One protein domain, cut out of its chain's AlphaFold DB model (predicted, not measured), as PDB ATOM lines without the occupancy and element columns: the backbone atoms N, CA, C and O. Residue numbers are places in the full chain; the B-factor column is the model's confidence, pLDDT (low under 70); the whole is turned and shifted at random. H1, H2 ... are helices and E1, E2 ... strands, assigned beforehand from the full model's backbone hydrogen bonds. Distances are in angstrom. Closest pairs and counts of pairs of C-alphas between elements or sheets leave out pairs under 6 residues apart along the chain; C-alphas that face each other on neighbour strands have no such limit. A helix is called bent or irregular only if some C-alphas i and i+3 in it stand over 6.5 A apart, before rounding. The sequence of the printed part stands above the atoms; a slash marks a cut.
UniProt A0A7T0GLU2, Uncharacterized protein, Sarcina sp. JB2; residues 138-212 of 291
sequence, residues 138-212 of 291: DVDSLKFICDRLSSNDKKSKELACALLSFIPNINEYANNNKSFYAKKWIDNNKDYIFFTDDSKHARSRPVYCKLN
ATOM      1  N   ASP A 138     135.794 140.632 144.599       95.62
ATOM      2  CA  ASP A 138     136.080 140.485 143.174       95.62
ATOM      3  C   ASP A 138     134.790 140.300 142.370       95.62
ATOM      4  O   ASP A 138     134.126 139.264 142.437       95.62
ATOM      5  N   VAL A 139     134.422 141.313 141.586       96.62
ATOM      6  CA  VAL A 139     133.184 141.303 140.794       96.62
ATOM      7  C   VAL A 139     133.236 140.257 139.678       96.62
ATOM      8  O   VAL A 139     132.201 139.679 139.337       96.62
ATOM      9  N   ASP A 140     134.415 139.995 139.110       96.62
ATOM     10  CA  ASP A 140     134.557 139.041 138.011       96.62
ATOM     11  C   ASP A 140     134.316 137.597 138.475       96.62
ATOM     12  O   ASP A 140     133.724 136.810 137.727       96.62
ATOM     13  N   SER A 141     134.634 137.268 139.731       96.88
ATOM     14  CA  SER A 141     134.340 135.966 140.337       96.88
ATOM     15  C   SER A 141     132.858 135.584 140.285       96.88
ATOM     16  O   SER A 141     132.530 134.407 140.117       96.88
ATOM     17  N   LEU A 142     131.932 136.554 140.316       97.56
ATOM     18  CA  LEU A 142     130.487 136.309 140.199       97.56
ATOM     19  C   LEU A 142     130.123 135.535 138.920       97.56
ATOM     20  O   LEU A 142     129.076 134.881 138.856       97.56
ATOM     21  N   LYS A 143     130.988 135.554 137.898       97.19
ATOM     22  CA  LYS A 143     130.822 134.770 136.668       97.19
ATOM     23  C   LYS A 143     130.838 133.260 136.931       97.19
ATOM     24  O   LYS A 143     130.091 132.555 136.254       97.19
ATOM     25  N   PHE A 144     131.565 132.778 137.945       97.56
ATOM     26  CA  PHE A 144     131.542 131.368 138.363       97.56
ATOM     27  C   PHE A 144     130.169 130.943 138.904       97.56
ATOM     28  O   PHE A 144     129.730 129.813 138.687       97.56
ATOM     29  N   ILE A 145     129.457 131.864 139.562       97.38
ATOM     30  CA  ILE A 145     128.073 131.661 140.012       97.38
ATOM     31  C   ILE A 145     127.122 131.723 138.809       97.38
ATOM     32  O   ILE A 145     126.221 130.890 138.689       97.38
ATOM     33  N   CYS A 146     127.346 132.659 137.876       96.19
ATOM     34  CA  CYS A 146     126.530 132.791 136.663       96.19
ATOM     35  C   CYS A 146     126.509 131.500 135.837       96.19
ATOM     36  O   CYS A 146     125.460 131.125 135.315       96.19
ATOM     37  N   ASP A 147     127.632 130.782 135.764       94.31
ATOM     38  CA  ASP A 147     127.719 129.499 135.059       94.31
ATOM     39  C   ASP A 147     126.737 128.444 135.582       94.31
ATOM     40  O   ASP A 147     126.255 127.605 134.818       94.31
ATOM     41  N   ARG A 148     126.332 128.530 136.852       95.00
ATOM     42  CA  ARG A 148     125.362 127.598 137.446       95.00
ATOM     43  C   ARG A 148     123.911 127.923 137.129       95.00
ATOM     44  O   ARG A 148     123.057 127.050 137.283       95.00
ATOM     45  N   LEU A 149     123.614 129.107 136.593       93.00
ATOM     46  CA  LEU A 149     122.264 129.452 136.122       93.00
ATOM     47  C   LEU A 149     121.818 128.575 134.946       93.00
ATOM     48  O   LEU A 149     120.620 128.378 134.740       93.00
ATOM     49  N   SER A 150     122.770 128.031 134.188       89.31
ATOM     50  CA  SER A 150     122.514 127.106 133.082       89.31
ATOM     51  C   SER A 150     122.663 125.634 133.486       89.31
ATOM     52  O   SER A 150     122.551 124.760 132.633       89.31
ATOM     53  N   SER A 151     122.862 125.340 134.777       88.19
ATOM     54  CA  SER A 151     122.931 123.967 135.282       88.19
ATOM     55  C   SER A 151     121.603 123.220 135.099       88.19
ATOM     56  O   SER A 151     120.512 123.791 135.246       88.19
ATOM     57  N   ASN A 152     121.713 121.917 134.816       87.56
ATOM     58  CA  ASN A 152     120.592 120.971 134.826       87.56
ATOM     59  C   ASN A 152     120.184 120.573 136.254       87.56
ATOM     60  O   ASN A 152     119.084 120.066 136.460       87.56
ATOM     61  N   ASP A 153     121.054 120.805 137.238       90.88
ATOM     62  CA  ASP A 153     120.769 120.539 138.642       90.88
ATOM     63  C   ASP A 153     119.916 121.665 139.245       90.88
ATOM     64  O   ASP A 153     120.316 122.835 139.264       90.88
ATOM     65  N   LYS A 154     118.729 121.303 139.744       91.88
ATOM     66  CA  LYS A 154     117.751 122.257 140.281       91.88
ATOM     67  C   LYS A 154     118.309 123.027 141.482       91.88
ATOM     68  O   LYS A 154     118.215 124.251 141.487       91.88
ATOM     69  N   LYS A 155     118.939 122.338 142.440       93.38
ATOM     70  CA  LYS A 155     119.490 122.961 143.655       93.38
ATOM     71  C   LYS A 155     120.574 123.981 143.321       93.38
ATOM     72  O   LYS A 155     120.580 125.082 143.863       93.38
ATOM     73  N   SER A 156     121.469 123.642 142.394       93.00
ATOM     74  CA  SER A 156     122.522 124.545 141.924       93.00
ATOM     75  C   SER A 156     121.942 125.793 141.266       93.00
ATOM     76  O   SER A 156     122.386 126.903 141.545       93.00
ATOM     77  N   LYS A 157     120.920 125.635 140.419       92.06
ATOM     78  CA  LYS A 157     120.239 126.776 139.799       92.06
ATOM     79  C   LYS A 157     119.554 127.661 140.842       92.06
ATOM     80  O   LYS A 157     119.673 128.879 140.760       92.06
ATOM     81  N   GLU A 158     118.847 127.070 141.800       92.19
ATOM     82  CA  GLU A 158     118.151 127.810 142.860       92.19
ATOM     83  C   GLU A 158     119.128 128.620 143.715       92.19
ATOM     84  O   GLU A 158     118.906 129.815 143.919       92.19
ATOM     85  N   LEU A 159     120.249 128.014 144.121       93.94
ATOM     86  CA  LEU A 159     121.295 128.722 144.852       93.94
ATOM     87  C   LEU A 159     121.900 129.852 144.008       93.94
ATOM     88  O   LEU A 159     122.021 130.973 144.492       93.94
ATOM     89  N   ALA A 160     122.219 129.605 142.735       95.06
ATOM     90  CA  ALA A 160     122.759 130.637 141.851       95.06
ATOM     91  C   ALA A 160     121.795 131.824 141.682       95.06
ATOM     92  O   ALA A 160     122.216 132.975 141.769       95.06
ATOM     93  N   CYS A 161     120.496 131.556 141.507       92.19
ATOM     94  CA  CYS A 161     119.468 132.597 141.462       92.19
ATOM     95  C   CYS A 161     119.379 133.382 142.779       92.19
ATOM     96  O   CYS A 161     119.190 134.594 142.746       92.19
ATOM     97  N   ALA A 162     119.516 132.717 143.930       91.56
ATOM     98  CA  ALA A 162     119.495 133.380 145.230       91.56
ATOM     99  C   ALA A 162     120.708 134.309 145.415       91.56
ATOM    100  O   ALA A 162     120.539 135.482 145.759       91.56
ATOM    101  N   LEU A 163     121.914 133.813 145.114       93.75
ATOM    102  CA  LEU A 163     123.165 134.571 145.225       93.75
ATOM    103  C   LEU A 163     123.222 135.764 144.252       93.75
ATOM    104  O   LEU A 163     123.808 136.793 144.577       93.75
ATOM    105  N   LEU A 164     122.583 135.653 143.081       94.31
ATOM    106  CA  LEU A 164     122.546 136.687 142.036       94.31
ATOM    107  C   LEU A 164     121.226 137.471 141.992       94.31
ATOM    108  O   LEU A 164     120.930 138.131 140.996       94.31
ATOM    109  N   SER A 165     120.431 137.428 143.060       91.31
ATOM    110  CA  SER A 165     119.103 138.061 143.118       91.31
ATOM    111  C   SER A 165     119.113 139.586 142.949       91.31
ATOM    112  O   SER A 165     118.081 140.172 142.632       91.31
ATOM    113  N   PHE A 166     120.272 140.231 143.109       92.00
ATOM    114  CA  PHE A 166     120.463 141.661 142.852       92.00
ATOM    115  C   PHE A 166     120.499 142.023 141.355       92.00
ATOM    116  O   PHE A 166     120.402 143.200 141.008       92.00
ATOM    117  N   ILE A 167     120.656 141.034 140.467       93.50
ATOM    118  CA  ILE A 167     120.625 141.238 139.019       93.50
ATOM    119  C   ILE A 167     119.156 141.283 138.565       93.50
ATOM    120  O   ILE A 167     118.433 140.292 138.722       93.50
ATOM    121  N   PRO A 168     118.699 142.391 137.955       89.94
ATOM    122  CA  PRO A 168     117.308 142.547 137.553       89.94
ATOM    123  C   PRO A 168     116.930 141.551 136.455       89.94
ATOM    124  O   PRO A 168     117.744 141.227 135.586       89.94
ATOM    125  N   ASN A 169     115.677 141.097 136.478       86.94
ATOM    126  CA  ASN A 169     115.030 140.281 135.441       86.94
ATOM    127  C   ASN A 169     115.727 138.946 135.123       86.94
ATOM    128  O   ASN A 169     115.385 138.278 134.150       86.94
ATOM    129  N   ILE A 170     116.665 138.492 135.960       86.12
ATOM    130  CA  ILE A 170     117.410 137.241 135.743       86.12
ATOM    131  C   ILE A 170     116.490 136.015 135.618       86.12
ATOM    132  O   ILE A 170     116.806 135.044 134.927       86.12
ATOM    133  N   ASN A 171     115.322 136.065 136.263       82.00
ATOM    134  CA  ASN A 171     114.343 134.984 136.256       82.00
ATOM    135  C   ASN A 171     113.450 134.954 135.009       82.00
ATOM    136  O   ASN A 171     112.883 133.897 134.738       82.00
ATOM    137  N   GLU A 172     113.370 136.048 134.248       83.12
ATOM    138  CA  GLU A 172     112.519 136.176 133.054       83.12
ATOM    139  C   GLU A 172     113.137 135.512 131.817       83.12
ATOM    140  O   GLU A 172     112.432 135.099 130.897       83.12
ATOM    141  N   TYR A 173     114.464 135.365 131.791       79.50
ATOM    142  CA  TYR A 173     115.165 134.737 130.675       79.50
ATOM    143  C   TYR A 173     115.039 133.211 130.700       79.50
ATOM    144  O   TYR A 173     115.107 132.569 131.750       79.50
ATOM    145  N   ALA A 174     114.946 132.603 129.516       75.12
ATOM    146  CA  ALA A 174     115.044 131.155 129.369       75.12
ATOM    147  C   ALA A 174     116.391 130.630 129.906       75.12
ATOM    148  O   ALA A 174     117.418 131.306 129.836       75.12
ATOM    149  N   ASN A 175     116.396 129.399 130.427       73.88
ATOM    150  CA  ASN A 175     117.543 128.802 131.130       73.88
ATOM    151  C   ASN A 175     118.866 128.813 130.337       73.88
ATOM    152  O   ASN A 175     119.936 128.950 130.929       73.88
ATOM    153  N   ASN A 176     118.800 128.683 129.012       76.06
ATOM    154  CA  ASN A 176     119.962 128.739 128.122       76.06
ATOM    155  C   ASN A 176     120.576 130.147 128.010       76.06
ATOM    156  O   ASN A 176     121.760 130.267 127.720       76.06
ATOM    157  N   ASN A 177     119.803 131.198 128.289       85.69
ATOM    158  CA  ASN A 177     120.229 132.590 128.147       85.69
ATOM    159  C   ASN A 177     120.500 133.286 129.491       85.69
ATOM    160  O   ASN A 177     121.127 134.344 129.495       85.69
ATOM    161  N   LYS A 178     120.080 132.704 130.629       90.69
ATOM    162  CA  LYS A 178     120.268 133.300 131.968       90.69
ATOM    163  C   LYS A 178     121.730 133.606 132.284       90.69
ATOM    164  O   LYS A 178     122.040 134.731 132.666       90.69
ATOM    165  N   SER A 179     122.624 132.630 132.093       93.19
ATOM    166  CA  SER A 179     124.061 132.810 132.353       93.19
ATOM    167  C   SER A 179     124.650 133.920 131.481       93.19
ATOM    168  O   SER A 179     125.279 134.845 131.991       93.19
ATOM    169  N   PHE A 180     124.372 133.889 130.174       93.62
ATOM    170  CA  PHE A 180     124.858 134.902 129.238       93.62
ATOM    171  C   PHE A 180     124.374 136.313 129.596       93.62
ATOM    172  O   PHE A 180     125.172 137.251 129.632       93.62
ATOM    173  N   TYR A 181     123.081 136.463 129.900       93.94
ATOM    174  CA  TYR A 181     122.514 137.733 130.340       93.94
ATOM    175  C   TYR A 181     123.196 138.243 131.615       93.94
ATOM    176  O   TYR A 181     123.657 139.382 131.634       93.94
ATOM    177  N   ALA A 182     123.315 137.397 132.645       95.44
ATOM    178  CA  ALA A 182     123.908 137.775 133.924       95.44
ATOM    179  C   ALA A 182     125.371 138.218 133.768       95.44
ATOM    180  O   ALA A 182     125.738 139.288 134.250       95.44
ATOM    181  N   LYS A 183     126.183 137.465 133.012       96.38
ATOM    182  CA  LYS A 183     127.580 137.829 132.721       96.38
ATOM    183  C   LYS A 183     127.678 139.173 132.002       96.38
ATOM    184  O   LYS A 183     128.399 140.059 132.451       96.38
ATOM    185  N   LYS A 184     126.884 139.368 130.941       94.94
ATOM    186  CA  LYS A 184     126.845 140.633 130.194       94.94
ATOM    187  C   LYS A 184     126.366 141.798 131.063       94.94
ATOM    188  O   LYS A 184     126.827 142.927 130.897       94.94
ATOM    189  N   TRP A 185     125.417 141.556 131.963       95.31
ATOM    190  CA  TRP A 185     124.956 142.568 132.902       95.31
ATOM    191  C   TRP A 185     126.075 142.950 133.877       95.31
ATOM    192  O   TRP A 185     126.321 144.141 134.051       95.31
ATOM    193  N   ILE A 186     126.804 141.976 134.431       96.94
ATOM    194  CA  ILE A 186     127.960 142.223 135.306       96.94
ATOM    195  C   ILE A 186     129.021 143.040 134.566       96.94
ATOM    196  O   ILE A 186     129.423 144.087 135.062       96.94
ATOM    197  N   ASP A 187     129.398 142.648 133.346       95.56
ATOM    198  CA  ASP A 187     130.413 143.358 132.555       95.56
ATOM    199  C   ASP A 187     130.057 144.834 132.315       95.56
ATOM    200  O   ASP A 187     130.925 145.705 132.338       95.56
ATOM    201  N   ASN A 188     128.770 145.134 132.111       93.75
ATOM    202  CA  ASN A 188     128.299 146.504 131.908       93.75
ATOM    203  C   ASN A 188     128.177 147.316 133.203       93.75
ATOM    204  O   ASN A 188     128.045 148.532 133.132       93.75
ATOM    205  N   ASN A 189     128.172 146.674 134.370       95.75
ATOM    206  CA  ASN A 189     127.918 147.342 135.645       95.75
ATOM    207  C   ASN A 189     129.063 147.192 136.655       95.75
ATOM    208  O   ASN A 189     128.961 147.736 137.752       95.75
ATOM    209  N   LYS A 190     130.149 146.488 136.307       95.81
ATOM    210  CA  LYS A 190     131.206 146.084 137.242       95.81
ATOM    211  C   LYS A 190     131.777 147.227 138.076       95.81
ATOM    212  O   LYS A 190     132.013 147.050 139.269       95.81
ATOM    213  N   ASP A 191     131.909 148.416 137.495       96.31
ATOM    214  CA  ASP A 191     132.486 149.590 138.157       96.31
ATOM    215  C   ASP A 191     131.578 150.173 139.248       96.31
ATOM    216  O   ASP A 191     132.071 150.836 140.159       96.31
ATOM    217  N   TYR A 192     130.291 149.826 139.220       96.88
ATOM    218  CA  TYR A 192     129.246 150.317 140.118       96.88
ATOM    219  C   TYR A 192     128.697 149.231 141.055       96.88
ATOM    220  O   TYR A 192     127.873 149.523 141.918       96.88
ATOM    221  N   ILE A 193     129.121 147.973 140.893       97.12
ATOM    222  CA  ILE A 193     128.773 146.880 141.810       97.12
ATOM    223  C   ILE A 193     129.637 146.984 143.068       97.12
ATOM    224  O   ILE A 193     130.848 147.205 142.980       97.12
ATOM    225  N   PHE A 194     129.014 146.790 144.227       96.12
ATOM    226  CA  PHE A 194     129.688 146.653 145.512       96.12
ATOM    227  C   PHE A 194     129.101 145.491 146.312       96.12
ATOM    228  O   PHE A 194     127.950 145.091 146.114       96.12
ATOM    229  N   PHE A 195     129.912 144.953 147.212       93.69
ATOM    230  CA  PHE A 195     129.572 143.840 148.080       93.69
ATOM    231  C   PHE A 195     129.029 144.388 149.388       93.69
ATOM    232  O   PHE A 195     129.502 145.404 149.897       93.69
ATOM    233  N   THR A 196     128.016 143.726 149.922       88.75
ATOM    234  CA  THR A 196     127.429 144.107 151.199       88.75
ATOM    235  C   THR A 196     127.998 143.232 152.312       88.75
ATOM    236  O   THR A 196     128.365 142.075 152.101       88.75
ATOM    237  N   ASP A 197     127.959 143.757 153.532       73.06
ATOM    238  CA  ASP A 197     128.192 142.967 154.741       73.06
ATOM    239  C   ASP A 197     126.895 142.282 155.238       73.06
ATOM    240  O   ASP A 197     126.817 141.871 156.399       73.06
ATOM    241  N   ASP A 198     125.858 142.134 154.389       67.19
ATOM    242  CA  ASP A 198     124.591 141.451 154.743       67.19
ATOM    243  C   ASP A 198     124.783 139.935 154.979       67.19
ATOM    244  O   ASP A 198     123.824 139.219 155.264       67.19
ATOM    245  N   SER A 199     126.018 139.438 154.893       54.81
ATOM    246  CA  SER A 199     126.413 138.073 155.232       54.81
ATOM    247  C   SER A 199     126.429 137.784 156.742       54.81
ATOM    248  O   SER A 199     126.577 136.632 157.142       54.81
ATOM    249  N   LYS A 200     126.214 138.795 157.599       51.25
ATOM    250  CA  LYS A 200     125.982 138.593 159.038       51.25
ATOM    251  C   LYS A 200     124.678 137.806 159.235       51.25
ATOM    252  O   LYS A 200     123.628 138.261 158.792       51.25
ATOM    253  N   HIS A 201     124.761 136.659 159.917       50.66
ATOM    254  CA  HIS A 201     123.797 135.550 160.112       50.66
ATOM    255  C   HIS A 201     122.322 135.856 160.507       50.66
ATOM    256  O   HIS A 201     121.608 134.964 160.956       50.66
ATOM    257  N   ALA A 202     121.822 137.083 160.367       49.22
ATOM    258  CA  ALA A 202     120.519 137.526 160.859       49.22
ATOM    259  C   ALA A 202     119.414 137.628 159.787       49.22
ATOM    260  O   ALA A 202     118.274 137.948 160.125       49.22
ATOM    261  N   ARG A 203     119.705 137.395 158.495       58.31
ATOM    262  CA  ARG A 203     118.713 137.533 157.408       58.31
ATOM    263  C   ARG A 203     118.453 136.214 156.691       58.31
ATOM    264  O   ARG A 203     119.372 135.568 156.208       58.31
ATOM    265  N   SER A 204     117.175 135.875 156.532       60.88
ATOM    266  CA  SER A 204     116.718 134.694 155.784       60.88
ATOM    267  C   SER A 204     117.005 134.763 154.276       60.88
ATOM    268  O   SER A 204     116.954 133.742 153.595       60.88
ATOM    269  N   ARG A 205     117.299 135.959 153.745       68.44
ATOM    270  CA  ARG A 205     117.679 136.213 152.345       68.44
ATOM    271  C   ARG A 205     118.803 137.259 152.283       68.44
ATOM    272  O   ARG A 205     118.506 138.447 152.144       68.44
ATOM    273  N   PRO A 206     120.070 136.854 152.456       76.94
ATOM    274  CA  PRO A 206     121.205 137.769 152.362       76.94
ATOM    275  C   PRO A 206     121.348 138.311 150.934       76.94
ATOM    276  O   PRO A 206     121.193 137.575 149.959       76.94
ATOM    277  N   VAL A 207     121.647 139.607 150.811       84.50
ATOM    278  CA  VAL A 207     121.874 140.282 149.524       84.50
ATOM    279  C   VAL A 207     123.351 140.620 149.425       84.50
ATOM    280  O   VAL A 207     123.752 141.681 149.874       84.50
ATOM    281  N   TYR A 208     124.163 139.734 148.854       90.12
ATOM    282  CA  TYR A 208     125.629 139.848 148.888       90.12
ATOM    283  C   TYR A 208     126.213 140.985 148.047       90.12
ATOM    284  O   TYR A 208     127.328 141.432 148.298       90.12
ATOM    285  N   CYS A 209     125.485 141.446 147.034       93.94
ATOM    286  CA  CYS A 209     125.936 142.483 146.114       93.94
ATOM    287  C   CYS A 209     124.796 143.451 145.812       93.94
ATOM    288  O   CYS A 209     123.626 143.068 145.816       93.94
ATOM    289  N   LYS A 210     125.141 144.706 145.529       94.12
ATOM    290  CA  LYS A 210     124.207 145.749 145.100       94.12
ATOM    291  C   LYS A 210     124.830 146.601 144.002       94.12
ATOM    292  O   LYS A 210     126.051 146.705 143.888       94.12
ATOM    293  N   LEU A 211     123.969 147.210 143.195       95.69
ATOM    294  CA  LEU A 211     124.361 148.214 142.216       95.69
ATOM    295  C   LEU A 211     124.249 149.598 142.854       95.69
ATOM    296  O   LEU A 211     123.185 149.957 143.352       95.69
ATOM    297  N   ASN A 212     125.321 150.382 142.815       96.31
ATOM    298  CA  ASN A 212     125.267 151.780 143.204       96.31
ATOM    299  C   ASN A 212     124.750 152.624 142.018       96.31
ATOM    300  O   ASN A 212     125.449 152.809 141.019       96.31
TER     301      ASN A 212
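This is residues 138 to 212 of the 291 residues of an uncharacterized protein of Sarcina sp. JB2 (UniProt A0A7T0GLU2). Three helices make the body, with H1 in the middle between H2 and the first part of the long H3; the far part of H3 leads straight into a small two-stranded hairpin, E1 and E2, whose long loop reaches away from the helices. H2 folds back beside H1 at a moderate tilt, and residues 164 to 174 then lead round to the beginning of H3. The printed part has 75 residues, with three named helices and two named strands in the order H1, H2, H3, E1, E2; the sheet's order is E1 - E2, antiparallel, and the class is mostly helix. The whole is compact, with a radius of gyration of the C-alphas of 12.0 A, and it is rounded, spanning 31 by 27 by 20 A.

Start at the first helix, H1, residues 142 to 150, and go on to H2, residues 154 to 163. You will find that they touch, with the C-alphas of Leu 149 and Lys 157 the closest at 5.0 A. They run opposite ways at a tilt of 36 degrees, only just steep, and they form a helical hairpin. Further on comes H3, residues 175 to 192, which touches H1 with residues 175 to 183 alone; look at the C-alphas of Cys 146 and Ser 179, the closest pair at 5.0 A. H1 and H3 run opposite ways at a shallow tilt of 17 degrees, while H2 and H3 are apart. Near residue 186 H3 has a kink of 34 degrees. Every O i to N i+4 pair is within hydrogen-bond range in H2, against 10 of 14 in H3 and 2 of 5 in H1, where 4 of 6 O i to N i+3 pairs are within range. Straight after H3 look for E1, residues 193 to 195, and later for its antiparallel neighbour E2, residues 209 to 211. The two strands form a hairpin, with 150 degrees between their directions; N 194 and O 210 are 3.0 A apart and N 210 and O 194 are 2.9 A apart, both within hydrogen-bond range. The C-alphas of Tyr 192 and Leu 211, the closest of H3 and E2, are 5.7 A apart. H1 is apart from both strands, and so is H2, though from E2 only just, at 8.4 A.

Find C-alpha 142 at (130.487, 136.309, 140.199); from there H1 runs 14.1 A to C-alpha 150. It is neither bent nor irregular, but only just: C-alphas 147 and 150 are 6.1 A apart. H2 begins at C-alpha 154 and runs 14.3 A to C-alpha 163. H3, the longest helix with 18 residues, starts at C-alpha 175, at (117.543, 128.802, 131.130), and ends 26.1 A away at C-alpha 192. It is irregular, with C-alphas 188 and 191 8.1 A apart. E1 measures 7.0 A from C-alpha 193 to 195, and E2 measures 7.1 A from C-alpha 209 to C-alpha 211 at (124.361, 148.214, 142.216).

The two C-alphas farthest apart are those of Asn 176 and Ala 202, at 33.9 A. The printed part runs from 138 to 212 with no cut, and its first and last C-alphas are 15.6 A apart. The links H1 to H2 and H3 to E1 are tight; those from H2 to H3, 11 residues, and from E1 to E2, 13 residues, are long. Look at the B-factor column for the confidence: the mean pLDDT of the printed part is 87.9, and residues 198 to 205, in the link between the strands, are under 70.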